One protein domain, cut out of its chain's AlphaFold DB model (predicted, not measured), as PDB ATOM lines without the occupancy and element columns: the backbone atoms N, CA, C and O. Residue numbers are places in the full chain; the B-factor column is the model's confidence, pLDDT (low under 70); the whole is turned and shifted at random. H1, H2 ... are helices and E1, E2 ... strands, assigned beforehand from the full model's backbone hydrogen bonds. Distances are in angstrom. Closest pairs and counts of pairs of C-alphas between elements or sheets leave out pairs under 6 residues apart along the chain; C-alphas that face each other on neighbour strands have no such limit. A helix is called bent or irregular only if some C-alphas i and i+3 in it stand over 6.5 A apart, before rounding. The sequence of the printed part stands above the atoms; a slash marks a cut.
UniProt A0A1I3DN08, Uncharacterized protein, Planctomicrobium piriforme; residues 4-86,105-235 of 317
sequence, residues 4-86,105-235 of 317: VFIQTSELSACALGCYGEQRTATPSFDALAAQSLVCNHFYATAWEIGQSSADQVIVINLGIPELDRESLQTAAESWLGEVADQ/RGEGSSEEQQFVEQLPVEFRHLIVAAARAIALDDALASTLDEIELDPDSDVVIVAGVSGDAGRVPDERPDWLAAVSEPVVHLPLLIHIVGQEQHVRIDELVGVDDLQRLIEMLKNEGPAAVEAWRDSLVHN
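This is residues 4 to 86 and 105 to 235 of the 317 residues of an uncharacterized protein of Planctomicrobium piriforme (UniProt A0A1I3DN08). A strongly twisted six-stranded sheet has H7 and H8 packed over one face, while H1 and part of the long helix H4 pack on the other side. H4 runs from there out to a helical head, where H2 crosses it and H3 packs on H2. The printed part has 214 residues, in the order E1 H1 E2 E3 H2 H3 H4 E4 H5 H6 E5 E6 H7 H8. The mixed sheet runs E3 E1 E4 E5 E2 E6, and the class is mixed, helices and strands. The whole is compact, with a radius of gyration of the C-alphas of 17.8 A and spans of 53 by 38 by 35 A.

E1, residues 4 to 8, begins at C-alpha 4 (193.601, 174.658, 174.418). H1 is residues 27 to 33, E2 37 to 43, 15.8 A long, and E3 57 to 61. H2, residues 69 to 86, is 25.7 A long; H3 is residues 110 to 118. H4, residues 121 to 146, spans 38.3 A from C-alpha 121 (158.791, 159.047, 182.883); it is irregular, with C-alphas 122 and 125 7.5 A apart. E4 is residues 155 to 160, H5 174 to 177, H6 181 to 184, E5 188 to 192 and E6 200 to 206. H7, residues 207 to 220, is 19.7 A long, and H8, residues 224 to 230, ends at C-alpha 230 (202.666, 154.455, 171.949).

E3 and E1 are parallel (N 5 to O 58, 2.8 A), as are E1 and E4 (N 6 to O 157, 2.8 A). E5 is antiparallel to E4 (N 156 to O 191, 2.8 A) and to E2 (N 37 to O 190, 2.8 A); E2 and E6 are parallel (N 40 to O 201, 2.9 A). E1, H1 and E2 form a split strand-helix-strand unit, two same-way strands with E4 and E5 between them, and a right-handed crossover. H7 and H8 lie on the same face, making two layers with the sheet. H7 is over E1 and E4 at a height over the sheet of 9.5 A. H7 touches H8 at a steep tilt of 45 degrees, opposite ways, closest at the C-alphas of Leu 217 and Ala 224, 5.5 A. H1, H4 and H6 only graze the sheet. H4 touches H1 with residues 137 to 141, the closest C-alphas being Ser 28 and Asp 137, 5.6 A. H2 touches H4 at a steep tilt of 51 degrees, closest at the C-alphas of Ser 71 and Ala 131, 4.9 A. H2 and H3 only just touch, with 3 pairs of C-alphas within 8 A, closest at Arg 69 and Glu 112, 5.8 A. H5 and H6 are close but not clearly touching: the C-alphas of Ala 177 and Val 183 are 7.4 A apart. Every O i to N i+4 pair is within hydrogen-bond range in H1, H3, H7 and H8, against 13 of 14 in H2 and 20 of 22 in H4; H5 and H6 are too short for one.

The C-alphas farthest apart, of Ala 84 and Asn 219, are 54.1 A apart. Residues 87 to 104 are cut out, with 30.1 A between C-alphas 86 and 105. The links E1 to H1, E2 to E3 and E4 to H5 are long. Mean pLDDT of the printed part is 88.0, with residues 48 to 55, 82 to 86, 105 to 109, 167 and 170 under 70.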
ATOM      1  N   VAL A   4     194.991 174.272 174.178       95.19
ATOM      2  CA  VAL A   4     193.601 174.658 174.418       95.19
ATOM      3  C   VAL A   4     192.876 173.443 174.968       95.19
ATOM      4  O   VAL A   4     192.703 172.443 174.280       95.19
ATOM      5  N   PHE A   5     192.483 173.512 176.232       95.12
ATOM      6  CA  PHE A   5     191.809 172.434 176.934       95.12
ATOM      7  C   PHE A   5     190.337 172.789 177.139       95.12
ATOM      8  O   PHE A   5     190.014 173.648 177.957       95.12
ATOM      9  N   ILE A   6     189.446 172.126 176.410       95.69
ATOM     10  CA  ILE A   6     187.997 172.310 176.484       95.69
ATOM     11  C   ILE A   6     187.410 171.220 177.387       95.69
ATOM     12  O   ILE A   6     187.532 170.027 177.104       95.69
ATOM     13  N   GLN A   7     186.781 171.630 178.485       94.75
ATOM     14  CA  GLN A   7     186.170 170.738 179.469       94.75
ATOM     15  C   GLN A   7     184.653 170.723 179.326       94.75
ATOM     16  O   GLN A   7     184.015 171.780 179.263       94.75
ATOM     17  N   THR A   8     184.078 169.523 179.343       94.00
ATOM     18  CA  THR A   8     182.624 169.316 179.345       94.00
ATOM     19  C   THR A   8     182.185 168.627 180.627       94.00
ATOM     20  O   THR A   8     182.752 167.598 181.004       94.00
ATOM     21  N   SER A   9     181.150 169.150 181.270       91.44
ATOM     22  CA  SER A   9     180.541 168.528 182.447       91.44
ATOM     23  C   SER A   9     179.254 167.817 182.063       91.44
ATOM     24  O   SER A   9     178.560 168.246 181.145       91.44
ATOM     25  N   GLU A  10     178.926 166.750 182.790       91.00
ATOM     26  CA  GLU A  10     177.695 165.976 182.597       91.00
ATOM     27  C   GLU A  10     177.535 165.441 181.159       91.00
ATOM     28  O   GLU A  10     176.435 165.409 180.611       91.00
ATOM     29  N   LEU A  11     178.645 165.012 180.545       93.94
ATOM     30  CA  LEU A  11     178.675 164.456 179.191       93.94
ATOM     31  C   LEU A  11     179.332 163.078 179.193       93.94
ATOM     32  O   LEU A  11     180.536 162.937 179.404       93.94
ATOM     33  N   SER A  12     178.530 162.053 178.919       94.06
ATOM     34  CA  SER A  12     179.030 160.697 178.687       94.06
ATOM     35  C   SER A  12     179.547 160.549 177.258       94.06
ATOM     36  O   SER A  12     178.925 161.057 176.324       94.06
ATOM     37  N   ALA A  13     180.610 159.765 177.063       95.94
ATOM     38  CA  ALA A  13     181.042 159.355 175.725       95.94
ATOM     39  C   ALA A  13     179.895 158.673 174.959       95.94
ATOM     40  O   ALA A  13     179.654 158.971 173.794       95.94
ATOM     41  N   CYS A  14     179.103 157.846 175.646       92.81
ATOM     42  CA  CYS A  14     177.948 157.139 175.087       92.81
ATOM     43  C   CYS A  14     176.804 158.054 174.611       92.81
ATOM     44  O   CYS A  14     175.797 157.542 174.123       92.81
ATOM     45  N   ALA A  15     176.893 159.375 174.802       93.38
ATOM     46  CA  ALA A  15     175.913 160.340 174.308       93.38
ATOM     47  C   ALA A  15     176.298 160.972 172.956       93.38
ATOM     48  O   ALA A  15     175.493 161.718 172.404       93.38
ATOM     49  N   LEU A  16     177.497 160.689 172.434       96.06
ATOM     50  CA  LEU A  16     178.042 161.319 171.229       96.06
ATOM     51  C   LEU A  16     178.020 160.385 170.009       96.06
ATOM     52  O   LEU A  16     178.330 159.191 170.111       96.06
ATOM     53  N   GLY A  17     177.747 160.956 168.834       96.25
ATOM     54  CA  GLY A  17     177.724 160.250 167.547       96.25
ATOM     55  C   GLY A  17     179.039 159.542 167.224       96.25
ATOM     56  O   GLY A  17     179.065 158.355 166.891       96.25
ATOM     57  N   CYS A  18     180.165 160.222 167.434       96.69
ATOM     58  CA  CYS A  18     181.511 159.697 167.212       96.69
ATOM     59  C   CYS A  18     181.915 158.533 168.139       96.69
ATOM     60  O   CYS A  18     182.942 157.887 167.892       96.69
ATOM     61  N   TYR A  19     181.103 158.229 169.156       96.31
ATOM     62  CA  TYR A  19     181.213 157.059 170.037       96.31
ATOM     63  C   TYR A  19     180.103 156.019 169.799       96.31
ATOM     64  O   TYR A  19     180.048 155.007 170.494       96.31
ATOM     65  N   GLY A  20     179.258 156.215 168.784       94.06
ATOM     66  CA  GLY A  20     178.268 155.240 168.329       94.06
ATOM     67  C   GLY A  20     176.832 155.491 168.790       94.06
ATOM     68  O   GLY A  20     175.978 154.652 168.505       94.06
ATOM     69  N   GLU A  21     176.531 156.609 169.461       92.38
ATOM     70  CA  GLU A  21     175.137 157.015 169.692       92.38
ATOM     71  C   GLU A  21     174.489 157.394 168.355       92.38
ATOM     72  O   GLU A  21     175.028 158.185 167.591       92.38
ATOM     73  N   GLN A  22     173.332 156.812 168.048       90.25
ATOM     74  CA  GLN A  22     172.666 157.020 166.754       90.25
ATOM     75  C   GLN A  22     171.494 157.998 166.847       90.25
ATOM     76  O   GLN A  22     171.069 158.537 165.830       90.25
ATOM     77  N   ARG A  23     170.977 158.234 168.059       88.19
ATOM     78  CA  ARG A  23     169.756 159.026 168.279       88.19
ATOM     79  C   ARG A  23     170.033 160.490 168.577       88.19
ATOM     80  O   ARG A  23     169.151 161.328 168.419       88.19
ATOM     81  N   THR A  24     171.233 160.811 169.035       91.19
ATOM     82  CA  THR A  24     171.612 162.181 169.370       91.19
ATOM     83  C   THR A  24     172.561 162.694 168.302       91.19
ATOM     84  O   THR A  24     173.629 162.126 168.100       91.19
ATOM     85  N   ALA A  25     172.161 163.753 167.602       94.00
ATOM     86  CA  ALA A  25     173.012 164.399 166.615       94.00
ATOM     87  C   ALA A  25     174.012 165.319 167.324       94.00
ATOM     88  O   ALA A  25     173.605 166.274 167.979       94.00
ATOM     89  N   THR A  26     175.305 165.033 167.173       97.25
ATOM     90  CA  THR A  26     176.408 165.846 167.712       97.25
ATOM     91  C   THR A  26     177.421 166.155 166.605       97.25
ATOM     92  O   THR A  26     178.547 165.651 166.628       97.25
ATOM     93  N   PRO A  27     177.003 166.893 165.557       97.75
ATOM     94  CA  PRO A  27     177.793 167.068 164.343       97.75
ATOM     95  C   PRO A  27     179.139 167.759 164.575       97.75
ATOM     96  O   PRO A  27     180.089 167.477 163.844       97.75
ATOM     97  N   SER A  28     179.247 168.644 165.562       98.12
ATOM     98  CA  SER A  28     180.475 169.392 165.846       98.12
ATOM     99  C   SER A  28     181.506 168.505 166.536       98.12
ATOM    100  O   SER A  28     182.668 168.469 166.122       98.12
ATOM    101  N   PHE A  29     181.076 167.697 167.510       98.25
ATOM    102  CA  PHE A  29     181.887 166.616 168.069       98.25
ATOM    103  C   PHE A  29     182.297 165.614 166.990       98.25
ATOM    104  O   PHE A  29     183.458 165.212 166.949       98.25
ATOM    105  N   ASP A  30     181.383 165.234 166.095       98.31
ATOM    106  CA  ASP A  30     181.658 164.265 165.031       98.31
ATOM    107  C   ASP A  30     182.681 164.797 164.021       98.31
ATOM    108  O   ASP A  30     183.617 164.086 163.644       98.31
ATOM    109  N   ALA A  31     182.543 166.060 163.614       97.44
ATOM    110  CA  ALA A  31     183.466 166.730 162.705       97.44
ATOM    111  C   ALA A  31     184.862 166.899 163.318       97.44
ATOM    112  O   ALA A  31     185.863 166.699 162.623       97.44
ATOM    113  N   LEU A  32     184.934 167.232 164.611       97.56
ATOM    114  CA  LEU A  32     186.197 167.308 165.337       97.56
ATOM    115  C   LEU A  32     186.828 165.918 165.467       97.56
ATOM    116  O   LEU A  32     187.995 165.740 165.126       97.56
ATOM    117  N   ALA A  33     186.061 164.916 165.899       98.00
ATOM    118  CA  ALA A  33     186.528 163.542 166.058       98.00
ATOM    119  C   ALA A  33     187.048 162.944 164.742       98.00
ATOM    120  O   ALA A  33     188.045 162.230 164.752       98.00
ATOM    121  N   ALA A  34     186.431 163.276 163.604       97.19
ATOM    122  CA  ALA A  34     186.890 162.844 162.283       97.19
ATOM    123  C   ALA A  34     188.290 163.369 161.905       97.19
ATOM    124  O   ALA A  34     188.902 162.847 160.980       97.19
ATOM    125  N   GLN A  35     188.793 164.394 162.595       96.81
ATOM    126  CA  GLN A  35     190.110 164.998 162.366       96.81
ATOM    127  C   GLN A  35     191.061 164.795 163.554       96.81
ATOM    128  O   GLN A  35     192.184 165.304 163.541       96.81
ATOM    129  N   SER A  36     190.615 164.091 164.592       97.75
ATOM    130  CA  SER A  36     191.290 164.008 165.883       97.75
ATOM    131  C   SER A  36     191.649 162.583 166.236       97.75
ATOM    132  O   SER A  36     190.971 161.625 165.868       97.75
ATOM    133  N   LEU A  37     192.658 162.450 167.086       98.19
ATOM    134  CA  LEU A  37     192.828 161.225 167.834       98.19
ATOM    135  C   LEU A  37     191.654 161.061 168.817       98.19
ATOM    136  O   LEU A  37     191.414 161.927 169.660       98.19
ATOM    137  N   VAL A  38     190.931 159.945 168.715       98.44
ATOM    138  CA  VAL A  38     189.782 159.616 169.575       98.44
ATOM    139  C   VAL A  38     190.171 158.516 170.555       98.44
ATOM    140  O   VAL A  38     190.581 157.434 170.134       98.44
ATOM    141  N   CYS A  39     190.010 158.750 171.856       98.12
ATOM    142  CA  CYS A  39     190.198 157.698 172.856       98.12
ATOM    143  C   CYS A  39     188.869 156.987 173.115       98.12
ATOM    144  O   CYS A  39     187.986 157.548 173.755       98.12
ATOM    145  N   ASN A  40     188.726 155.738 172.663       97.31
ATOM    146  CA  ASN A  40     187.479 154.982 172.822       97.31
ATOM    147  C   ASN A  40     187.146 154.684 174.284       97.31
ATOM    148  O   ASN A  40     185.979 154.483 174.610       97.31
ATOM    149  N   HIS A  41     188.152 154.671 175.158       97.00
ATOM    150  CA  HIS A  41     188.058 154.169 176.524       97.00
ATOM    151  C   HIS A  41     188.735 155.110 177.532       97.00
ATOM    152  O   HIS A  41     189.618 154.694 178.283       97.00
ATOM    153  N   PHE A  42     188.333 156.387 177.546       97.81
ATOM    154  CA  PHE A  42     188.769 157.344 178.565       97.81
ATOM    155  C   PHE A  42     187.855 157.325 179.794       97.81
ATOM    156  O   PHE A  42     186.636 157.464 179.681       97.81
ATOM    157  N   TYR A  43     188.458 157.167 180.972       96.88
ATOM    158  CA  TYR A  43     187.741 157.029 182.230       96.88
ATOM    159  C   TYR A  43     188.210 158.013 183.294       96.88
ATOM    160  O   TYR A  43     189.411 158.178 183.531       96.88
ATOM    161  N   ALA A  44     187.251 158.598 184.009       93.50
ATOM    162  CA  ALA A  44     187.535 159.438 185.161       93.50
ATOM    163  C   ALA A  44     186.404 159.437 186.193       93.50
ATOM    164  O   ALA A  44     185.224 159.422 185.857       93.50
ATOM    165  N   THR A  45     186.777 159.528 187.467       84.75
ATOM    166  CA  THR A  45     185.865 159.849 188.571       84.75
ATOM    167  C   THR A  45     186.099 161.296 188.975       84.75
ATOM    168  O   THR A  45     187.145 161.569 189.554       84.75
ATOM    169  N   ALA A  46     185.158 162.190 188.644       71.75
ATOM    170  CA  ALA A  46     185.121 163.612 189.025       71.75
ATOM    171  C   ALA A  46     186.510 164.264 189.172       71.75
ATOM    172  O   ALA A  46     187.110 164.264 190.249       71.75
ATOM    173  N   TRP A  47     187.017 164.825 188.078       81.94
ATOM    174  CA  TRP A  47     188.354 165.407 188.030       81.94
ATOM    175  C   TRP A  47     188.309 166.810 187.439       81.94
ATOM    176  O   TRP A  47     187.430 167.136 186.650       81.94
ATOM    177  N   GLU A  48     189.281 167.638 187.794       69.62
ATOM    178  CA  GLU A  48     189.426 168.968 187.220       69.62
ATOM    179  C   GLU A  48     190.891 169.207 186.879       69.62
ATOM    180  O   GLU A  48     191.800 168.803 187.613       69.62
ATOM    181  N   ILE A  49     191.127 169.912 185.774       68.38
ATOM    182  CA  ILE A  49     192.424 170.534 185.547       68.38
ATOM    183  C   ILE A  49     192.362 171.840 186.313       68.38
ATOM    184  O   ILE A  49     191.723 172.798 185.882       68.38
ATOM    185  N   GLY A  50     193.013 171.874 187.476       61.72
ATOM    186  CA  GLY A  50     193.185 173.132 188.192       61.72
ATOM    187  C   GLY A  50     193.808 174.166 187.254       61.72
ATOM    188  O   GLY A  50     194.676 173.813 186.452       61.72
ATOM    189  N   GLN A  51     193.373 175.431 187.343       55.25
ATOM    190  CA  GLN A  51     193.983 176.513 186.569       55.25
ATOM    191  C   GLN A  51     195.498 176.480 186.782       55.25
ATOM    192  O   GLN A  51     196.012 176.803 187.854       55.25
ATOM    193  N   SER A  52     196.214 176.021 185.760       50.06
ATOM    194  CA  SER A  52     197.661 175.958 185.790       50.06
ATOM    195  C   SER A  52     198.165 177.392 185.743       50.06
ATOM    196  O   SER A  52     197.842 178.134 184.823       50.06
ATOM    197  N   SER A  53     199.006 177.790 186.696       45.44
ATOM    198  CA  SER A  53     199.660 179.107 186.695       45.44
ATOM    199  C   SER A  53     200.703 179.270 185.575       45.44
ATOM    200  O   SER A  53     201.548 180.159 185.653       45.44
ATOM    201  N   ALA A  54     200.727 178.361 184.599       54.59
ATOM    202  CA  ALA A  54     201.664 178.353 183.488       54.59
ATOM    203  C   ALA A  54     200.960 178.873 182.234       54.59
ATOM    204  O   ALA A  54     199.939 178.314 181.837       54.59
ATOM    205  N   ASP A  55     201.564 179.874 181.589       65.62
ATOM    206  CA  ASP A  55     201.088 180.617 180.406       65.62
ATOM    207  C   ASP A  55     200.814 179.764 179.139       65.62
ATOM    208  O   ASP A  55     200.655 180.299 178.046       65.62
ATOM    209  N   GLN A  56     200.817 178.433 179.244       79.44
ATOM    210  CA  GLN A  56     200.762 177.496 178.122       79.44
ATOM    211  C   GLN A  56     199.487 176.648 178.069       79.44
ATOM    212  O   GLN A  56     199.300 175.965 177.073       79.44
ATOM    213  N   VAL A  57     198.621 176.657 179.089       86.81
ATOM    214  CA  VAL A  57     197.353 175.902 179.058       86.81
ATOM    215  C   VAL A  57     196.187 176.864 179.220       86.81
ATOM    216  O   VAL A  57     196.040 177.497 180.263       86.81
ATOM    217  N   ILE A  58     195.358 176.961 178.186       88.06
ATOM    218  CA  ILE A  58     194.123 177.739 178.181       88.06
ATOM    219  C   ILE A  58     192.992 176.764 178.481       88.06
ATOM    220  O   ILE A  58     192.719 175.881 177.676       88.06
ATOM    221  N   VAL A  59     192.358 176.900 179.645       89.25
ATOM    222  CA  VAL A  59     191.232 176.043 180.040       89.25
ATOM    223  C   VAL A  59     189.923 176.760 179.737       89.25
ATOM    224  O   VAL A  59     189.694 177.865 180.233       89.25
ATOM    225  N   ILE A  60     189.070 176.121 178.944       90.00
ATOM    226  CA  ILE A  60     187.739 176.598 178.581       90.00
ATOM    227  C   ILE A  60     186.724 175.604 179.126       90.00
ATOM    228  O   ILE A  60     186.741 174.429 178.776       90.00
ATOM    229  N   ASN A  61     185.835 176.083 179.988       89.62
ATOM    230  CA  ASN A  61     184.763 175.272 180.548       89.62
ATOM    231  C   ASN A  61     183.482 175.564 179.777       89.62
ATOM    232  O   ASN A  61     183.000 176.694 179.830       89.62
ATOM    233  N   LEU A  62     182.909 174.554 179.118       87.12
ATOM    234  CA  LEU A  62     181.605 174.709 178.460       87.12
ATOM    235  C   LEU A  62     180.441 174.754 179.468       87.12
ATOM    236  O   LEU A  62     179.325 175.112 179.109       87.12
ATOM    237  N   GLY A  63     180.709 174.454 180.746       83.38
ATOM    238  CA  GLY A  63     179.707 174.462 181.808       83.38
ATOM    239  C   GLY A  63     178.611 173.418 181.586       83.38
ATOM    240  O   GLY A  63     178.741 172.521 180.757       83.38
ATOM    241  N   ILE A  64     177.537 173.529 182.367       80.00
ATOM    242  CA  ILE A  64     176.285 172.820 182.094       80.00
ATOM    243  C   ILE A  64     175.417 173.824 181.330       80.00
ATOM    244  O   ILE A  64     175.059 174.847 181.923       80.00
ATOM    245  N   PRO A  65     175.122 173.603 180.037       79.44
ATOM    246  CA  PRO A  65     174.305 174.542 179.285       79.44
ATOM    247  C   PRO A  65     172.892 174.598 179.872       79.44
ATOM    248  O   PRO A  65     172.347 173.580 180.313       79.44
ATOM    249  N   GLU A  66     172.286 175.786 179.870       80.69
ATOM    250  CA  GLU A  66     170.848 175.897 180.109       80.69
ATOM    251  C   GLU A  66     170.116 175.145 178.992       80.69
ATOM    252  O   GLU A  66     170.358 175.379 177.809       80.69
ATOM    253  N   LEU A  67     169.246 174.207 179.372       82.81
ATOM    254  CA  LEU A  67     168.470 173.437 178.409       82.81
ATOM    255  C   LEU A  67     167.328 174.294 177.882       82.81
ATOM    256  O   LEU A  67     166.328 174.498 178.572       82.81
ATOM    257  N   ASP A  68     167.471 174.756 176.648       83.56
ATOM    258  CA  ASP A  68     166.397 175.439 175.954       83.56
ATOM    259  C   ASP A  68     165.337 174.445 175.437       83.56
ATOM    260  O   ASP A  68     165.533 173.226 175.308       83.56
ATOM    261  N   ARG A  69     164.161 174.991 175.129       79.62
ATOM    262  CA  ARG A  69     163.023 174.228 174.612       79.62
ATOM    263  C   ARG A  69     163.289 173.550 173.262       79.62
ATOM    264  O   ARG A  69     162.716 172.490 173.018       79.62
ATOM    265  N   GLU A  70     164.084 174.152 172.384       84.81
ATOM    266  CA  GLU A  70     164.382 173.628 171.046       84.81
ATOM    267  C   GLU A  70     165.262 172.375 171.134       84.81
ATOM    268  O   GLU A  70     164.931 171.353 170.528       84.81
ATOM    269  N   SER A  71     166.292 172.401 171.978       82.62
ATOM    270  CA  SER A  71     167.147 171.257 172.305       82.62
ATOM    271  C   SER A  71     166.337 170.100 172.903       82.62
ATOM    272  O   SER A  71     166.444 168.951 172.459       82.62
ATOM    273  N   LEU A  72     165.455 170.394 173.869       82.06
ATOM    274  CA  LEU A  72     164.560 169.401 174.478       82.06
ATOM    275  C   LEU A  72     163.570 168.803 173.473       82.06
ATOM    276  O   LEU A  72     163.326 167.594 173.494       82.06
ATOM    277  N   GLN A  73     162.995 169.631 172.603       85.06
ATOM    278  CA  GLN A  73     162.057 169.179 171.583       85.06
ATOM    279  C   GLN A  73     162.760 168.308 170.535       85.06
ATOM    280  O   GLN A  73     162.269 167.224 170.232       85.06
ATOM    281  N   THR A  74     163.928 168.730 170.048       86.19
ATOM    282  CA  THR A  74     164.740 167.978 169.078       86.19
ATOM    283  C   THR A  74     165.125 166.605 169.630       86.19
ATOM    284  O   THR A  74     164.938 165.583 168.967       86.19
ATOM    285  N   ALA A  75     165.591 166.557 170.882       84.38
ATOM    286  CA  ALA A  75     165.898 165.305 171.564       84.38
ATOM    287  C   ALA A  75     164.657 164.409 171.716       84.38
ATOM    288  O   ALA A  75     164.721 163.211 171.440       84.38
ATOM    289  N   ALA A  76     163.519 164.979 172.126       83.44
ATOM    290  CA  ALA A  76     162.277 164.232 172.297       83.44
ATOM    291  C   ALA A  76     161.755 163.656 170.974       83.44
ATOM    292  O   ALA A  76     161.338 162.501 170.939       83.44
ATOM    293  N   GLU A  77     161.791 164.431 169.889       85.94
ATOM    294  CA  GLU A  77     161.352 163.995 168.561       85.94
ATOM    295  C   GLU A  77     162.204 162.835 168.038       85.94
ATOM    296  O   GLU A  77     161.648 161.846 167.558       85.94
ATOM    297  N   SER A  78     163.528 162.911 168.203       85.00
ATOM    298  CA  SER A  78     164.440 161.833 167.809       85.00
ATOM    299  C   SER A  78     164.159 160.535 168.578       85.00
ATOM    300  O   SER A  78     163.946 159.473 167.994       85.00
ATOM    301  N   TRP A  79     164.066 160.627 169.906       82.56
ATOM    302  CA  TRP A  79     163.890 159.455 170.762       82.56
ATOM    303  C   TRP A  79     162.494 158.835 170.671       82.56
ATOM    304  O   TRP A  79     162.362 157.612 170.644       82.56
ATOM    305  N   LEU A  80     161.437 159.649 170.627       82.81
ATOM    306  CA  LEU A  80     160.060 159.150 170.580       82.81
ATOM    307  C   LEU A  80     159.649 158.711 169.172       82.81
ATOM    308  O   LEU A  80     158.864 157.770 169.046       82.81
ATOM    309  N   GLY A  81     160.182 159.356 168.128       77.38
ATOM    310  CA  GLY A  81     159.926 158.985 166.738       77.38
ATOM    311  C   GLY A  81     160.354 157.548 166.443       77.38
ATOM    312  O   GLY A  81     159.559 156.760 165.936       77.38
ATOM    313  N   GLU A  82     161.564 157.163 166.854       66.44
ATOM    314  CA  GLU A  82     162.058 155.797 166.643       66.44
ATOM    315  C   GLU A  82     161.340 154.748 167.503       66.44
ATOM    316  O   GLU A  82     161.087 153.635 167.037       66.44
ATOM    317  N   VAL A  83     160.976 155.074 168.750       67.69
ATOM    318  CA  VAL A  83     160.229 154.143 169.618       67.69
ATOM    319  C   VAL A  83     158.844 153.849 169.038       67.69
ATOM    320  O   VAL A  83     158.398 152.698 169.074       67.69
ATOM    321  N   ALA A  84     158.179 154.854 168.462       64.00
ATOM    322  CA  ALA A  84     156.894 154.673 167.791       64.00
ATOM    323  C   ALA A  84     156.998 153.724 166.582       64.00
ATOM    324  O   ALA A  84     156.104 152.898 166.375       64.00
ATOM    325  N   ASP A  85     158.107 153.782 165.842       64.44
ATOM    326  CA  ASP A  85     158.371 152.905 164.696       64.44
ATOM    327  C   ASP A  85     158.761 151.475 165.111       64.44
ATOM    328  O   ASP A  85     158.396 150.506 164.438       64.44
ATOM    329  N   GLN A  86     159.469 151.309 166.234       63.78
ATOM    330  CA  GLN A  86     159.924 150.000 166.722       63.78
ATOM    331  C   GLN A  86     158.866 149.247 167.547       63.78
ATOM    332  O   GLN A  86     158.906 148.016 167.614       63.78
ATOM    333  N   ARG A 105     165.870 169.441 188.515       53.44
ATOM    334  CA  ARG A 105     165.233 170.665 188.015       53.44
ATOM    335  C   ARG A 105     166.317 171.723 187.849       53.44
ATOM    336  O   ARG A 105     166.561 172.495 188.770       53.44
ATOM    337  N   GLY A 106     166.965 171.763 186.688       52.56
ATOM    338  CA  GLY A 106     167.768 172.933 186.320       52.56
ATOM    339  C   GLY A 106     166.957 174.231 186.473       52.56
ATOM    340  O   GLY A 106     165.718 174.203 186.491       52.56
ATOM    341  N   GLU A 107     167.634 175.379 186.550       49.44
ATOM    342  CA  GLU A 107     167.009 176.717 186.602       49.44
ATOM    343  C   GLU A 107     166.330 177.122 185.272       49.44
ATOM    344  O   GLU A 107     166.263 178.296 184.926       49.44
ATOM    345  N   GLY A 108     165.803 176.155 184.517       54.16
ATOM    346  CA  GLY A 108     165.034 176.406 183.306       54.16
ATOM    347  C   GLY A 108     163.772 177.213 183.599       54.16
ATOM    348  O   GLY A 108     163.216 177.199 184.706       54.16
ATOM    349  N   SER A 109     163.296 177.913 182.578       67.06
ATOM    350  CA  SER A 109     162.027 178.623 182.608       67.06
ATOM    351  C   SER A 109     160.882 177.687 183.019       67.06
ATOM    352  O   SER A 109     160.909 176.467 182.820       67.06
ATOM    353  N   SER A 110     159.806 178.261 183.566       72.12
ATOM    354  CA  SER A 110     158.619 177.486 183.949       72.12
ATOM    355  C   SER A 110     158.014 176.680 182.791       72.12
ATOM    356  O   SER A 110     157.270 175.737 183.040       72.12
ATOM    357  N   GLU A 111     158.290 177.058 181.539       73.25
ATOM    358  CA  GLU A 111     157.809 176.347 180.355       73.25
ATOM    359  C   GLU A 111     158.637 175.091 180.038       73.25
ATOM    360  O   GLU A 111     158.052 174.053 179.734       73.25
ATOM    361  N   GLU A 112     159.968 175.140 180.162       74.19
ATOM    362  CA  GLU A 112     160.839 173.968 179.953       74.19
ATOM    363  C   GLU A 112     160.577 172.891 181.008       74.19
ATOM    364  O   GLU A 112     160.439 171.712 180.681       74.19
ATOM    365  N   GLN A 113     160.397 173.297 182.267       71.94
ATOM    366  CA  GLN A 113     160.038 172.371 183.343       71.94
ATOM    367  C   GLN A 113     158.690 171.684 183.069       71.94
ATOM    368  O   GLN A 113     158.575 170.466 183.213       71.94
ATOM    369  N   GLN A 114     157.687 172.436 182.603       78.69
ATOM    370  CA  GLN A 114     156.387 171.873 182.220       78.69
ATOM    371  C   GLN A 114     156.487 170.914 181.030       78.69
ATOM    372  O   GLN A 114     155.729 169.946 180.979       78.69
ATOM    373  N   PHE A 115     157.386 171.169 180.075       76.81
ATOM    374  CA  PHE A 115     157.610 170.269 178.946       76.81
ATOM    375  C   PHE A 115     158.228 168.944 179.405       76.81
ATOM    376  O   PHE A 115     157.699 167.879 179.094       76.81
ATOM    377  N   VAL A 116     159.285 168.998 180.218       76.56
ATOM    378  CA  VAL A 116     159.937 167.801 180.776       76.56
ATOM    379  C   VAL A 116     158.949 166.972 181.606       76.56
ATOM    380  O   VAL A 116     158.932 165.745 181.510       76.56
ATOM    381  N   GLU A 117     158.074 167.624 182.377       82.19
ATOM    382  CA  GLU A 117     157.027 166.952 183.154       82.19
ATOM    383  C   GLU A 117     155.993 166.206 182.295       82.19
ATOM    384  O   GLU A 117     155.391 165.245 182.780       82.19
ATOM    385  N   GLN A 118     155.814 166.600 181.030       82.62
ATOM    386  CA  GLN A 118     154.914 165.944 180.076       82.62
ATOM    387  C   GLN A 118     155.557 164.757 179.346       82.62
ATOM    388  O   GLN A 118     154.835 163.960 178.748       82.62
ATOM    389  N   LEU A 119     156.886 164.615 179.397       79.44
ATOM    390  CA  LEU A 119     157.580 163.472 178.806       79.44
ATOM    391  C   LEU A 119     157.253 162.175 179.566       79.44
ATOM    392  O   LEU A 119     157.115 162.218 180.800       79.44
ATOM    393  N   PRO A 120     157.194 161.018 178.870       79.75
ATOM    394  CA  PRO A 120     157.078 159.718 179.522       79.75
ATOM    395  C   PRO A 120     158.201 159.536 180.545       79.75
ATOM    396  O   PRO A 120     159.366 159.827 180.260       79.75
ATOM    397  N   VAL A 121     157.852 159.084 181.750       78.00
ATOM    398  CA  VAL A 121     158.791 159.047 182.883       78.00
ATOM    399  C   VAL A 121     159.973 158.128 182.578       78.00
ATOM    400  O   VAL A 121     161.114 158.478 182.861       78.00
ATOM    401  N   GLU A 122     159.708 157.015 181.901       77.56
ATOM    402  CA  GLU A 122     160.693 156.027 181.470       77.56
ATOM    403  C   GLU A 122     161.746 156.565 180.483       77.56
ATOM    404  O   GLU A 122     162.840 156.012 180.419       77.56
ATOM    405  N   PHE A 123     161.462 157.647 179.744       82.44
ATOM    406  CA  PHE A 123     162.380 158.219 178.742       82.44
ATOM    407  C   PHE A 123     162.916 159.596 179.112       82.44
ATOM    408  O   PHE A 123     163.863 160.074 178.487       82.44
ATOM    409  N   ARG A 124     162.327 160.249 180.117       84.31
ATOM    410  CA  ARG A 124     162.650 161.626 180.497       84.31
ATOM    411  C   ARG A 124     164.149 161.849 180.663       84.31
ATOM    412  O   ARG A 124     164.687 162.816 180.141       84.31
ATOM    413  N   HIS A 125     164.809 160.940 181.363       83.12
ATOM    414  CA  HIS A 125     166.222 161.048 181.683       83.12
ATOM    415  C   HIS A 125     167.124 160.895 180.441       83.12
ATOM    416  O   HIS A 125     168.094 161.634 180.286       83.12
ATOM    417  N   LEU A 126     166.745 160.033 179.489       85.31
ATOM    418  CA  LEU A 126     167.439 159.876 178.206       85.31
ATOM    419  C   LEU A 126     167.262 161.099 177.303       85.31
ATOM    420  O   LEU A 126     168.226 161.540 176.680       85.31
ATOM    421  N   ILE A 127     166.054 161.669 177.269       88.12
ATOM    422  CA  ILE A 127     165.751 162.878 176.492       88.12
ATOM    423  C   ILE A 127     166.525 164.077 177.046       88.12
ATOM    424  O   ILE A 127     167.127 164.817 176.275       88.12
ATOM    425  N   VAL A 128     166.558 164.248 178.371       87.50
ATOM    426  CA  VAL A 128     167.335 165.318 179.021       87.50
ATOM    427  C   VAL A 128     168.828 165.167 178.718       87.50
ATOM    428  O   VAL A 128     169.460 166.137 178.306       87.50
ATOM    429  N   ALA A 129     169.376 163.953 178.831       88.56
ATOM    430  CA  ALA A 129     170.774 163.688 178.495       88.56
ATOM    431  C   ALA A 129     171.091 163.978 177.018       88.56
ATOM    432  O   ALA A 129     172.137 164.535 176.693       88.56
ATOM    433  N   ALA A 130     170.183 163.618 176.106       90.81
ATOM    434  CA  ALA A 130     170.332 163.901 174.682       90.81
ATOM    435  C   ALA A 130     170.268 165.405 174.378       90.81
ATOM    436  O   ALA A 130     171.106 165.900 173.630       90.81
ATOM    437  N   ALA A 131     169.333 166.137 174.988       90.19
ATOM    438  CA  ALA A 131     169.235 167.589 174.843       90.19
ATOM    439  C   ALA A 131     170.501 168.295 175.349       90.19
ATOM    440  O   ALA A 131     170.994 169.216 174.706       90.19
ATOM    441  N   ARG A 132     171.073 167.821 176.463       92.06
ATOM    442  CA  ARG A 132     172.335 168.345 176.995       92.06
ATOM    443  C   ARG A 132     173.503 168.122 176.039       92.06
ATOM    444  O   ARG A 132     174.295 169.034 175.834       92.06
ATOM    445  N   ALA A 133     173.607 166.934 175.446       93.88
ATOM    446  CA  ALA A 133     174.640 166.644 174.456       93.88
ATOM    447  C   ALA A 133     174.513 167.531 173.203       93.88
ATOM    448  O   ALA A 133     175.534 167.998 172.710       93.88
ATOM    449  N   ILE A 134     173.288 167.825 172.744       94.44
ATOM    450  CA  ILE A 134     173.034 168.773 171.640       94.44
ATOM    451  C   ILE A 134     173.510 170.181 172.019       94.44
ATOM    452  O   ILE A 134     174.312 170.772 171.304       94.44
ATOM    453  N   ALA A 135     173.101 170.689 173.184       92.81
ATOM    454  CA  ALA A 135     173.501 172.022 173.628       92.81
ATOM    455  C   ALA A 135     175.027 172.149 173.829       92.81
ATOM    456  O   ALA A 135     175.615 173.193 173.546       92.81
ATOM    457  N   LEU A 136     175.693 171.084 174.293       95.12
ATOM    458  CA  LEU A 136     177.155 171.035 174.386       95.12
ATOM    459  C   LEU A 136     177.836 170.983 173.012       95.12
ATOM    460  O   LEU A 136     178.930 171.529 172.875       95.12
ATOM    461  N   ASP A 137     177.222 170.351 172.011       97.06
ATOM    462  CA  ASP A 137     177.722 170.344 170.632       97.06
ATOM    463  C   ASP A 137     177.715 171.757 170.030       97.06
ATOM    464  O   ASP A 137     178.737 172.208 169.510       97.06
ATOM    465  N   ASP A 138     176.616 172.495 170.203       94.88
ATOM    466  CA  ASP A 138     176.493 173.887 169.750       94.88
ATOM    467  C   ASP A 138     177.470 174.823 170.483       94.88
ATOM    468  O   ASP A 138     178.091 175.713 169.883       94.88
ATOM    469  N   ALA A 139     177.651 174.608 171.792       95.19
ATOM    470  CA  ALA A 139     178.621 175.346 172.595       95.19
ATOM    471  C   ALA A 139     180.063 175.057 172.152       95.19
ATOM    472  O   ALA A 139     180.882 175.978 172.092       95.19
ATOM    473  N   LEU A 140     180.377 173.802 171.809       96.56
ATOM    474  CA  LEU A 140     181.671 173.421 171.252       96.56
ATOM    475  C   LEU A 140     181.905 174.110 169.904       96.56
ATOM    476  O   LEU A 140     182.969 174.696 169.721       96.56
ATOM    477  N   ALA A 141     180.927 174.086 168.995       96.62
ATOM    478  CA  ALA A 141     181.020 174.750 167.693       96.62
ATOM    479  C   ALA A 141     181.343 176.242 167.842       96.62
ATOM    480  O   ALA A 141     182.332 176.729 167.298       96.62
ATOM    481  N   SER A 142     180.555 176.937 168.667       95.38
ATOM    482  CA  SER A 142     180.730 178.367 168.937       95.38
ATOM    483  C   SER A 142     182.102 178.662 169.548       95.38
ATOM    484  O   SER A 142     182.778 179.606 169.154       95.38
ATOM    485  N   THR A 143     182.545 177.815 170.479       95.56
ATOM    486  CA  THR A 143     183.857 177.939 171.122       95.56
ATOM    487  C   THR A 143     184.993 177.781 170.112       95.56
ATOM    488  O   THR A 143     185.933 178.571 170.121       95.56
ATOM    489  N   LEU A 144     184.922 176.785 169.226       95.12
ATOM    490  CA  LEU A 144     185.948 176.558 168.206       95.12
ATOM    491  C   LEU A 144     186.001 177.692 167.170       95.12
ATOM    492  O   LEU A 144     187.093 178.027 166.719       95.12
ATOM    493  N   ASP A 145     184.864 178.309 166.840       95.56
ATOM    494  CA  ASP A 145     184.793 179.458 165.923       95.56
ATOM    495  C   ASP A 145     185.386 180.748 166.525       95.56
ATOM    496  O   ASP A 145     185.877 181.611 165.792       95.56
ATOM    497  N   GLU A 146     185.340 180.904 167.851       95.12
ATOM    498  CA  GLU A 146     185.827 182.100 168.552       95.12
ATOM    499  C   GLU A 146     187.330 182.068 168.867       95.12
ATOM    500  O   GLU A 146     187.943 183.124 169.058       95.12
ATOM    501  N   ILE A 147     187.939 180.883 168.942       94.12
ATOM    502  CA  ILE A 147     189.347 180.742 169.321       94.12
ATOM    503  C   ILE A 147     190.242 180.886 168.090       94.12
ATOM    504  O   ILE A 147     190.147 180.136 167.122       94.12
ATOM    505  N   GLU A 148     191.194 181.814 168.160       93.50
ATOM    506  CA  GLU A 148     192.270 181.910 167.176       93.50
ATOM    507  C   GLU A 148     193.316 180.818 167.447       93.50
ATOM    508  O   GLU A 148     194.075 180.909 168.415       93.50
ATOM    509  N   LEU A 149     193.345 179.790 166.596       93.00
ATOM    510  CA  LEU A 149     194.283 178.667 166.677       93.00
ATOM    511  C   LEU A 149     195.397 178.789 165.625       93.00
ATOM    512  O   LEU A 149     195.130 179.056 164.450       93.00
ATOM    513  N   ASP A 150     196.643 178.548 166.032       92.81
ATOM    514  CA  ASP A 150     197.798 178.423 165.139       92.81
ATOM    515  C   ASP A 150     197.880 176.994 164.560       92.81
ATOM    516  O   ASP A 150     198.168 176.046 165.301       92.81
ATOM    517  N   PRO A 151     197.683 176.812 163.237       90.38
ATOM    518  CA  PRO A 151     197.680 175.497 162.603       90.38
ATOM    519  C   PRO A 151     199.035 174.792 162.588       90.38
ATOM    520  O   PRO A 151     199.089 173.623 162.223       90.38
ATOM    521  N   ASP A 152     200.126 175.467 162.943       86.56
ATOM    522  CA  ASP A 152     201.450 174.849 162.953       86.56
ATOM    523  C   ASP A 152     201.865 174.364 164.350       86.56
ATOM    524  O   ASP A 152     202.845 173.619 164.473       86.56
ATOM    525  N   SER A 153     201.172 174.788 165.414       86.81
ATOM    526  CA  SER A 153     201.638 174.507 166.777       86.81
ATOM    527  C   SER A 153     200.566 174.187 167.806       86.81
ATOM    528  O   SER A 153     200.895 173.545 168.801       86.81
ATOM    529  N   ASP A 154     199.310 174.564 167.593       94.81
ATOM    530  CA  ASP A 154     198.315 174.436 168.650       94.81
ATOM    531  C   ASP A 154     197.764 173.012 168.760       94.81
ATOM    532  O   ASP A 154     197.637 172.264 167.786       94.81
ATOM    533  N   VAL A 155     197.431 172.636 169.994       96.56
ATOM    534  CA  VAL A 155     196.769 171.368 170.307       96.56
ATOM    535  C   VAL A 155     195.487 171.677 171.059       96.56
ATOM    536  O   VAL A 155     195.520 172.336 172.102       96.56
ATOM    537  N   VAL A 156     194.370 171.181 170.536       97.25
ATOM    538  CA  VAL A 156     193.059 171.242 171.180       97.25
ATOM    539  C   VAL A 156     192.776 169.888 171.817       97.25
ATOM    540  O   VAL A 156     192.824 168.854 171.153       97.25
ATOM    541  N   ILE A 157     192.477 169.884 173.110       97.56
ATOM    542  CA  ILE A 157     192.039 168.697 173.838       97.56
ATOM    543  C   ILE A 157     190.618 168.947 174.315       97.56
ATOM    544  O   ILE A 157     190.386 169.897 175.057       97.56
ATOM    545  N   VAL A 158     189.682 168.088 173.921       97.81
ATOM    546  CA  VAL A 158     188.310 168.096 174.440       97.81
ATOM    547  C   VAL A 158     188.145 166.891 175.346       97.81
ATOM    548  O   VAL A 158     188.310 165.762 174.885       97.81
ATOM    549  N   ALA A 159     187.839 167.117 176.622       97.31
ATOM    550  CA  ALA A 159     187.671 166.036 177.586       97.31
ATOM    551  C   ALA A 159     186.478 166.256 178.518       97.31
ATOM    552  O   ALA A 159     186.261 167.358 179.030       97.31
ATOM    553  N   GLY A 160     185.749 165.178 178.803       95.31
ATOM    554  CA  GLY A 160     184.749 165.188 179.863       95.31
ATOM    555  C   GLY A 160     185.386 165.196 181.252       95.31
ATOM    556  O   GLY A 160     186.377 164.505 181.497       95.31
ATOM    557  N   VAL A 161     184.796 165.956 182.178       93.00
ATOM    558  CA  VAL A 161     185.178 165.983 183.606       93.00
ATOM    559  C   VAL A 161     184.248 165.161 184.496       93.00
ATOM    560  O   VAL A 161     184.670 164.611 185.516       93.00
ATOM    561  N   SER A 162     182.993 165.030 184.071       90.69
ATOM    562  CA  SER A 162     181.966 164.193 184.680       90.69
ATOM    563  C   SER A 162     180.976 163.723 183.617       90.69
ATOM    564  O   SER A 162     180.719 164.430 182.641       90.69
ATOM    565  N   GLY A 163     180.428 162.526 183.803       88.50
ATOM    566  CA  GLY A 163     179.392 161.973 182.939       88.50
ATOM    567  C   GLY A 163     177.995 162.314 183.441       88.50
ATOM    568  O   GLY A 163     177.816 162.856 184.535       88.50
ATOM    569  N   ASP A 164     176.993 161.998 182.629       84.56
ATOM    570  CA  ASP A 164     175.599 162.276 182.959       84.56
ATOM    571  C   ASP A 164     175.000 161.148 183.808       84.56
ATOM    572  O   ASP A 164     174.618 160.090 183.296       84.56
ATOM    573  N   ALA A 165     174.870 161.393 185.113       74.94
ATOM    574  CA  ALA A 165     174.194 160.476 186.030       74.94
ATOM    575  C   ALA A 165     172.709 160.277 185.685       74.94
ATOM    576  O   ALA A 165     172.128 159.267 186.069       74.94
ATOM    577  N   GLY A 166     172.095 161.191 184.926       71.81
ATOM    578  CA  GLY A 166     170.730 161.040 184.435       71.81
ATOM    579  C   GLY A 166     170.543 159.804 183.558       71.81
ATOM    580  O   GLY A 166     169.457 159.248 183.526       71.81
ATOM    581  N   ARG A 167     171.579 159.283 182.890       69.44
ATOM    582  CA  ARG A 167     171.447 158.043 182.100       69.44
ATOM    583  C   ARG A 167     171.449 156.756 182.941       69.44
ATOM    584  O   ARG A 167     171.337 155.667 182.378       69.44
ATOM    585  N   VAL A 168     171.585 156.853 184.263       72.94
ATOM    586  CA  VAL A 168     171.531 155.696 185.158       72.94
ATOM    587  C   VAL A 168     170.063 155.402 185.509       72.94
ATOM    588  O   VAL A 168     169.382 156.292 186.002       72.94
ATOM    589  N   PRO A 169     169.554 154.175 185.288       72.94
ATOM    590  CA  PRO A 169     168.224 153.774 185.732       72.94
ATOM    591  C   PRO A 169     168.005 154.051 187.228       72.94
ATOM    592  O   PRO A 169     168.832 153.645 188.047       72.94
ATOM    593  N   ASP A 170     166.859 154.649 187.570       68.38
ATOM    594  CA  ASP A 170     166.495 155.110 188.926       68.38
ATOM    595  C   ASP A 170     166.587 154.030 190.024       68.38
ATOM    596  O   ASP A 170     166.653 154.336 191.212       68.38
ATOM    597  N   GLU A 171     166.580 152.747 189.659       80.69
ATOM    598  CA  GLU A 171     166.609 151.632 190.613       80.69
ATOM    599  C   GLU A 171     168.026 151.227 191.058       80.69
ATOM    600  O   GLU A 171     168.180 150.330 191.897       80.69
ATOM    601  N   ARG A 172     169.087 151.838 190.508       84.94
ATOM    602  CA  ARG A 172     170.456 151.473 190.893       84.94
ATOM    603  C   ARG A 172     170.832 152.064 192.254       84.94
ATOM    604  O   ARG A 172     170.581 153.237 192.501       84.94
ATOM    605  N   PRO A 173     171.520 151.296 193.119       91.25
ATOM    606  CA  PRO A 173     172.107 151.860 194.328       91.25
ATOM    607  C   PRO A 173     173.119 152.967 193.999       91.25
ATOM    608  O   PRO A 173     173.958 152.778 193.116       91.25
ATOM    609  N   ASP A 174     173.119 154.058 194.768       90.88
ATOM    610  CA  ASP A 174     173.998 155.226 194.562       90.88
ATOM    611  C   ASP A 174     175.482 154.860 194.420       90.88
ATOM    612  O   ASP A 174     176.206 155.408 193.589       90.88
ATOM    613  N   TRP A 175     175.946 153.884 195.208       92.81
ATOM    614  CA  TRP A 175     177.337 153.429 195.176       92.81
ATOM    615  C   TRP A 175     177.723 152.786 193.839       92.81
ATOM    616  O   TRP A 175     178.882 152.868 193.433       92.81
ATOM    617  N   LEU A 176     176.768 152.165 193.143       93.50
ATOM    618  CA  LEU A 176     176.975 151.611 191.810       93.50
ATOM    619  C   LEU A 176     176.853 152.705 190.743       93.50
ATOM    620  O   LEU A 176     177.657 152.740 189.814       93.50
ATOM    621  N   ALA A 177     175.883 153.613 190.890       91.69
ATOM    622  CA  ALA A 177     175.679 154.727 189.965       91.69
ATOM    623  C   ALA A 177     176.939 155.603 189.833       91.69
ATOM    624  O   ALA A 177     177.347 155.923 188.717       91.69
ATOM    625  N   ALA A 178     177.609 155.893 190.954       91.44
ATOM    626  CA  ALA A 178     178.786 156.764 191.029       91.44
ATOM    627  C   ALA A 178     179.998 156.322 190.182       91.44
ATOM    628  O   ALA A 178     180.900 157.124 189.949       91.44
ATOM    629  N   VAL A 179     180.046 155.058 189.752       94.31
ATOM    630  CA  VAL A 179     181.143 154.488 188.944       94.31
ATOM    631  C   VAL A 179     180.641 153.710 187.724       94.31
ATOM    632  O   VAL A 179     181.373 152.912 187.142       94.31
ATOM    633  N   SER A 180     179.380 153.919 187.345       93.12
ATOM    634  CA  SER A 180     178.775 153.320 186.151       93.12
ATOM    635  C   SER A 180     179.331 153.938 184.866       93.12
ATOM    636  O   SER A 180     179.655 155.126 184.867       93.12
ATOM    637  N   GLU A 181     179.411 153.182 183.760       92.56
ATOM    638  CA  GLU A 181     179.949 153.695 182.483       92.56
ATOM    639  C   GLU A 181     179.351 155.051 182.077       92.56
ATOM    640  O   GLU A 181     180.131 155.940 181.751       92.56
ATOM    641  N   PRO A 182     178.028 155.307 182.160       91.06
ATOM    642  CA  PRO A 182     177.479 156.609 181.765       91.06
ATOM    643  C   PRO A 182     178.052 157.796 182.556       91.06
ATOM    644  O   PRO A 182     178.053 158.923 182.064       91.06
ATOM    645  N   VAL A 183     178.550 157.545 183.768       92.50
ATOM    646  CA  VAL A 183     179.106 158.557 184.672       92.50
ATOM    647  C   VAL A 183     180.616 158.711 184.513       92.50
ATOM    648  O   VAL A 183     181.119 159.826 184.639       92.50
ATOM    649  N   VAL A 184     181.346 157.622 184.258       95.62
ATOM    650  CA  VAL A 184     182.822 157.631 184.280       95.62
ATOM    651  C   VAL A 184     183.476 157.450 182.918       95.62
ATOM    652  O   VAL A 184     184.659 157.746 182.808       95.62
ATOM    653  N   HIS A 185     182.757 156.975 181.896       96.62
ATOM    654  CA  HIS A 185     183.247 156.876 180.518       96.62
ATOM    655  C   HIS A 185     182.975 158.183 179.788       96.62
ATOM    656  O   HIS A 185     181.835 158.515 179.443       96.62
ATOM    657  N   LEU A 186     184.042 158.950 179.604       96.94
ATOM    658  CA  LEU A 186     183.981 160.342 179.182       96.94
ATOM    659  C   LEU A 186     184.617 160.501 177.804       96.94
ATOM    660  O   LEU A 186     185.520 159.740 177.452       96.94
ATOM    661  N   PRO A 187     184.172 161.480 177.002       97.81
ATOM    662  CA  PRO A 187     184.824 161.747 175.734       97.81
ATOM    663  C   PRO A 187     186.245 162.265 175.972       97.81
ATOM    664  O   PRO A 187     186.467 163.071 176.875       97.81
ATOM    665  N   LEU A 188     187.189 161.825 175.141       98.25
ATOM    666  CA  LEU A 188     188.517 162.424 175.018       98.25
ATOM    667  C   LEU A 188     188.931 162.478 173.542       98.25
ATOM    668  O   LEU A 188     189.158 161.448 172.901       98.25
ATOM    669  N   LEU A 189     189.019 163.699 173.021       98.44
ATOM    670  CA  LEU A 189     189.465 164.022 171.669       98.44
ATOM    671  C   LEU A 189     190.743 164.855 171.761       98.44
ATOM    672  O   LEU A 189     190.797 165.826 172.514       98.44
ATOM    673  N   ILE A 190     191.762 164.483 170.992       98.19
ATOM    674  CA  ILE A 190     193.026 165.218 170.905       98.19
ATOM    675  C   ILE A 190     193.227 165.605 169.445       98.19
ATOM    676  O   ILE A 190     193.417 164.741 168.591       98.19
ATOM    677  N   HIS A 191     193.171 166.901 169.167       97.62
ATOM    678  CA  HIS A 191     193.319 167.468 167.837       97.62
ATOM    679  C   HIS A 191     194.606 168.286 167.757       97.62
ATOM    680  O   HIS A 191     194.757 169.294 168.451       97.62
ATOM    681  N   ILE A 192     195.531 167.874 166.895       96.75
ATOM    682  CA  ILE A 192     196.646 168.732 166.488       96.75
ATOM    683  C   ILE A 192     196.159 169.593 165.325       96.75
ATOM    684  O   ILE A 192     195.849 169.066 164.256       96.75
ATOM    685  N   VAL A 193     196.095 170.910 165.527       95.75
ATOM    686  CA  VAL A 193     195.574 171.827 164.506       95.75
ATOM    687  C   VAL A 193     196.434 171.704 163.243       95.75
ATOM    688  O   VAL A 193     197.642 171.497 163.317       95.75
ATOM    689  N   GLY A 194     195.795 171.725 162.071       93.06
ATOM    690  CA  GLY A 194     196.472 171.558 160.781       93.06
ATOM    691  C   GLY A 194     196.872 170.116 160.429       93.06
ATOM    692  O   GLY A 194     197.353 169.883 159.318       93.06
ATOM    693  N   GLN A 195     196.649 169.141 161.318       92.19
ATOM    694  CA  GLN A 195     196.908 167.723 161.059       92.19
ATOM    695  C   GLN A 195     195.619 166.910 161.154       92.19
ATOM    696  O   GLN A 195     194.930 166.920 162.167       92.19
ATOM    697  N   GLU A 196     195.314 166.140 160.112       90.44
ATOM    698  CA  GLU A 196     194.223 165.172 160.180       90.44
ATOM    699  C   GLU A 196     194.705 163.884 160.850       90.44
ATOM    700  O   GLU A 196     195.500 163.121 160.293       90.44
ATOM    701  N   GLN A 197     194.204 163.632 162.055       81.25
ATOM    702  CA  GLN A 197     194.512 162.431 162.816       81.25
ATOM    703  C   GLN A 197     193.320 161.478 162.725       81.25
ATOM    704  O   GLN A 197     192.411 161.532 163.528       81.25
ATOM    705  N   HIS A 198     193.305 160.579 161.742       93.00
ATOM    706  CA  HIS A 198     192.240 159.568 161.590       93.00
ATOM    707  C   HIS A 198     192.487 158.348 162.494       93.00
ATOM    708  O   HIS A 198     192.529 157.210 162.023       93.00
ATOM    709  N   VAL A 199     192.763 158.583 163.780       95.94
ATOM    710  CA  VAL A 199     193.280 157.561 164.704       95.94
ATOM    711  C   VAL A 199     192.325 157.362 165.870       95.94
ATOM    712  O   VAL A 199     191.904 158.317 166.511       95.94
ATOM    713  N   ARG A 200     192.029 156.100 166.186       97.44
ATOM    714  CA  ARG A 200     191.325 155.723 167.413       97.44
ATOM    715  C   ARG A 200     192.253 154.898 168.299       97.44
ATOM    716  O   ARG A 200     192.999 154.070 167.785       97.44
ATOM    717  N   ILE A 201     192.211 155.166 169.598       96.81
ATOM    718  CA  ILE A 201     192.918 154.431 170.652       96.81
ATOM    719  C   ILE A 201     191.894 153.534 171.351       96.81
ATOM    720  O   ILE A 201     190.851 154.028 171.785       96.81
ATOM    721  N   ASP A 202     192.201 152.242 171.462       96.00
ATOM    722  CA  ASP A 202     191.361 151.232 172.128       96.00
ATOM    723  C   ASP A 202     191.877 150.878 173.536       96.00
ATOM    724  O   ASP A 202     191.242 150.148 174.297       96.00
ATOM    725  N   GLU A 203     193.041 151.394 173.910       96.88
ATOM    726  CA  GLU A 203     193.619 151.266 175.235       96.88
ATOM    727  C   GLU A 203     192.764 151.985 176.288       96.88
ATOM    728  O   GLU A 203     192.143 153.017 176.025       96.88
ATOM    729  N   LEU A 204     192.757 151.445 177.509       97.12
ATOM    730  CA  LEU A 204     192.147 152.123 178.646       97.12
ATOM    731  C   LEU A 204     193.000 153.345 179.012       97.12
ATOM    732  O   LEU A 204     194.192 153.204 179.287       97.12
ATOM    733  N   VAL A 205     192.387 154.527 179.041       97.62
ATOM    734  CA  VAL A 205     193.049 155.796 179.368       97.62
ATOM    735  C   VAL A 205     192.451 156.362 180.651       97.62
ATOM    736  O   VAL A 205     191.238 156.548 180.742       97.62
ATOM    737  N   GLY A 206     193.294 156.643 181.644       96.06
ATOM    738  CA  GLY A 206     192.892 157.303 182.886       96.06
ATOM    739  C   GLY A 206     193.273 158.785 182.936       96.06
ATOM    740  O   GLY A 206     193.981 159.311 182.076       96.06
ATOM    741  N   VAL A 207     192.852 159.466 184.005       94.62
ATOM    742  CA  VAL A 207     193.223 160.870 184.273       94.62
ATOM    743  C   VAL A 207     194.742 161.054 184.366       94.62
ATOM    744  O   VAL A 207     195.270 162.029 183.835       94.62
ATOM    745  N   ASP A 208     195.456 160.108 184.979       93.56
ATOM    746  CA  ASP A 208     196.917 160.168 185.108       93.56
ATOM    747  C   ASP A 208     197.616 160.155 183.737       93.56
ATOM    748  O   ASP A 208     198.609 160.858 183.527       93.56
ATOM    749  N   ASP A 209     197.073 159.411 182.766       96.19
ATOM    750  CA  ASP A 209     197.599 159.385 181.399       96.19
ATOM    751  C   ASP A 209     197.399 160.719 180.694       96.19
ATOM    752  O   ASP A 209     198.295 161.177 179.984       96.19
ATOM    753  N   LEU A 210     196.246 161.354 180.903       95.75
ATOM    754  CA  LEU A 210     195.935 162.661 180.341       95.75
ATOM    755  C   LEU A 210     196.798 163.765 180.967       95.75
ATOM    756  O   LEU A 210     197.332 164.613 180.254       95.75
ATOM    757  N   GLN A 211     197.021 163.721 182.282       93.50
ATOM    758  CA  GLN A 211     197.962 164.620 182.954       93.50
ATOM    759  C   GLN A 211     199.383 164.448 182.408       93.50
ATOM    760  O   GLN A 211     200.058 165.434 182.107       93.50
ATOM    761  N   ARG A 212     199.820 163.199 182.204       95.19
ATOM    762  CA  ARG A 212     201.110 162.897 181.576       95.19
ATOM    763  C   ARG A 212     201.193 163.454 180.154       95.19
ATOM    764  O   ARG A 212     202.213 164.053 179.824       95.19
ATOM    765  N   LEU A 213     200.145 163.308 179.338       96.31
ATOM    766  CA  LEU A 213     200.092 163.898 177.997       96.31
ATOM    767  C   LEU A 213     200.277 165.415 178.051       96.31
ATOM    768  O   LEU A 213     201.095 165.954 177.315       96.31
ATOM    769  N   ILE A 214     199.554 166.104 178.936       94.75
ATOM    770  CA  ILE A 214     199.650 167.562 179.080       94.75
ATOM    771  C   ILE A 214     201.082 167.979 179.437       94.75
ATOM    772  O   ILE A 214     201.613 168.923 178.853       94.75
ATOM    773  N   GLU A 215     201.735 167.272 180.361       93.81
ATOM    774  CA  GLU A 215     203.133 167.544 180.710       93.81
ATOM    775  C   GLU A 215     204.094 167.268 179.548       93.81
ATOM    776  O   GLU A 215     205.018 168.047 179.309       93.81
ATOM    777  N   MET A 216     203.868 166.204 178.777       95.44
ATOM    778  CA  MET A 216     204.647 165.924 177.570       95.44
ATOM    779  C   MET A 216     204.463 167.027 176.517       95.44
ATOM    780  O   MET A 216     205.450 167.546 176.004       95.44
ATOM    781  N   LEU A 217     203.228 167.470 176.264       94.88
ATOM    782  CA  LEU A 217     202.914 168.547 175.318       94.88
ATOM    783  C   LEU A 217     203.591 169.874 175.690       94.88
ATOM    784  O   LEU A 217     204.120 170.553 174.811       94.88
ATOM    785  N   LYS A 218     203.634 170.230 176.981       92.69
ATOM    786  CA  LYS A 218     204.335 171.437 177.464       92.69
ATOM    787  C   LYS A 218     205.831 171.424 177.132       92.69
ATOM    788  O   LYS A 218     206.418 172.479 176.893       92.69
ATOM    789  N   ASN A 219     206.448 170.243 177.137       93.44
ATOM    790  CA  ASN A 219     207.892 170.080 176.966       93.44
ATOM    791  C   ASN A 219     208.305 169.797 175.513       93.44
ATOM    792  O   ASN A 219     209.341 170.285 175.063       93.44
ATOM    793  N   GLU A 220     207.513 169.009 174.790       95.12
ATOM    794  CA  GLU A 220     207.885 168.407 173.503       95.12
ATOM    795  C   GLU A 220     207.016 168.892 172.331       95.12
ATOM    796  O   GLU A 220     207.360 168.665 171.170       95.12
ATOM    797  N   GLY A 221     205.920 169.604 172.602       94.00
ATOM    798  CA  GLY A 221     205.009 170.097 171.573       94.00
ATOM    799  C   GLY A 221     204.097 169.006 170.989       94.00
ATOM    800  O   GLY A 221     203.906 167.967 171.620       94.00
ATOM    801  N   PRO A 222     203.533 169.183 169.778       94.75
ATOM    802  CA  PRO A 222     202.509 168.276 169.248       94.75
ATOM    803  C   PRO A 222     203.033 166.864 168.945       94.75
ATOM    804  O   PRO A 222     202.278 165.895 168.986       94.75
ATOM    805  N   ALA A 223     204.342 166.716 168.710       93.88
ATOM    806  CA  ALA A 223     204.981 165.414 168.506       93.88
ATOM    807  C   ALA A 223     204.845 164.481 169.727       93.88
ATOM    808  O   ALA A 223     204.923 163.260 169.583       93.88
ATOM    809  N   ALA A 224     204.593 165.037 170.917       96.44
ATOM    810  CA  ALA A 224     204.423 164.259 172.137       96.44
ATOM    811  C   ALA A 224     203.152 163.394 172.135       96.44
ATOM    812  O   ALA A 224     203.105 162.401 172.855       96.44
ATOM    813  N   VAL A 225     202.141 163.725 171.317       96.44
ATOM    814  CA  VAL A 225     200.899 162.935 171.209       96.44
ATOM    815  C   VAL A 225     201.195 161.512 170.732       96.44
ATOM    816  O   VAL A 225     200.651 160.553 171.276       96.44
ATOM    817  N   GLU A 226     202.088 161.361 169.751       95.69
ATOM    818  CA  GLU A 226     202.458 160.047 169.218       95.69
ATOM    819  C   GLU A 226     203.228 159.220 170.253       95.69
ATOM    820  O   GLU A 226     202.874 158.074 170.524       95.69
ATOM    821  N   ALA A 227     204.228 159.828 170.900       96.62
ATOM    822  CA  ALA A 227     205.001 159.173 171.952       96.62
ATOM    823  C   ALA A 227     204.126 158.777 173.153       96.62
ATOM    824  O   ALA A 227     204.308 157.705 173.732       96.62
ATOM    825  N   TRP A 228     203.163 159.626 173.518       97.69
ATOM    826  CA  TRP A 228     202.199 159.337 174.572       97.69
ATOM    827  C   TRP A 228     201.319 158.140 174.205       97.69
ATOM    828  O   TRP A 228     201.256 157.196 174.993       97.69
ATOM    829  N   ARG A 229     200.716 158.139 173.007       96.62
ATOM    830  CA  ARG A 229     199.889 157.032 172.499       96.62
ATOM    831  C   ARG A 229     200.643 155.708 172.568       96.62
ATOM    832  O   ARG A 229     200.148 154.748 173.145       96.62
ATOM    833  N   ASP A 230     201.859 155.677 172.034       96.06
ATOM    834  CA  ASP A 230     202.666 154.455 171.949       96.06
ATOM    835  C   ASP A 230     203.132 153.950 173.331       96.06
ATOM    836  O   ASP A 230     203.609 152.822 173.464       96.06
ATOM    837  N   SER A 231     202.999 154.777 174.373       96.38
ATOM    838  CA  SER A 231     203.333 154.434 175.758       96.38
ATOM    839  C   SER A 231     202.148 153.921 176.589       96.38
ATOM    840  O   SER A 231     202.337 153.589 177.764       96.38
ATOM    841  N   LEU A 232     200.933 153.891 176.033       96.06
ATOM    842  CA  LEU A 232     199.744 153.372 176.714       96.06
ATOM    843  C   LEU A 232     199.803 151.840 176.769       96.06
ATOM    844  O   LEU A 232     199.932 151.175 175.746       96.06
ATOM    845  N   VAL A 233     199.743 151.271 177.976       90.31
ATOM    846  CA  VAL A 233     199.892 149.816 178.206       90.31
ATOM    847  C   VAL A 233     198.972 149.284 179.311       90.31
ATOM    848  O   VAL A 233     199.232 148.228 179.893       90.31
ATOM    849  N   HIS A 234     197.909 150.016 179.652       85.88
ATOM    850  CA  HIS A 234     197.048 149.654 180.778       85.88
ATOM    851  C   HIS A 234     196.133 148.482 180.440       85.88
ATOM    852  O   HIS A 234     195.352 148.526 179.491       85.88
ATOM    853  N   ASN A 235     196.196 147.449 181.281       90.19
ATOM    854  CA  ASN A 235     195.250 146.331 181.253       90.19
ATOM    855  C   ASN A 235     194.075 146.546 182.218       90.19
ATOM    856  O   ASN A 235     193.031 145.909 182.062       90.19
TER     857      ASN A 235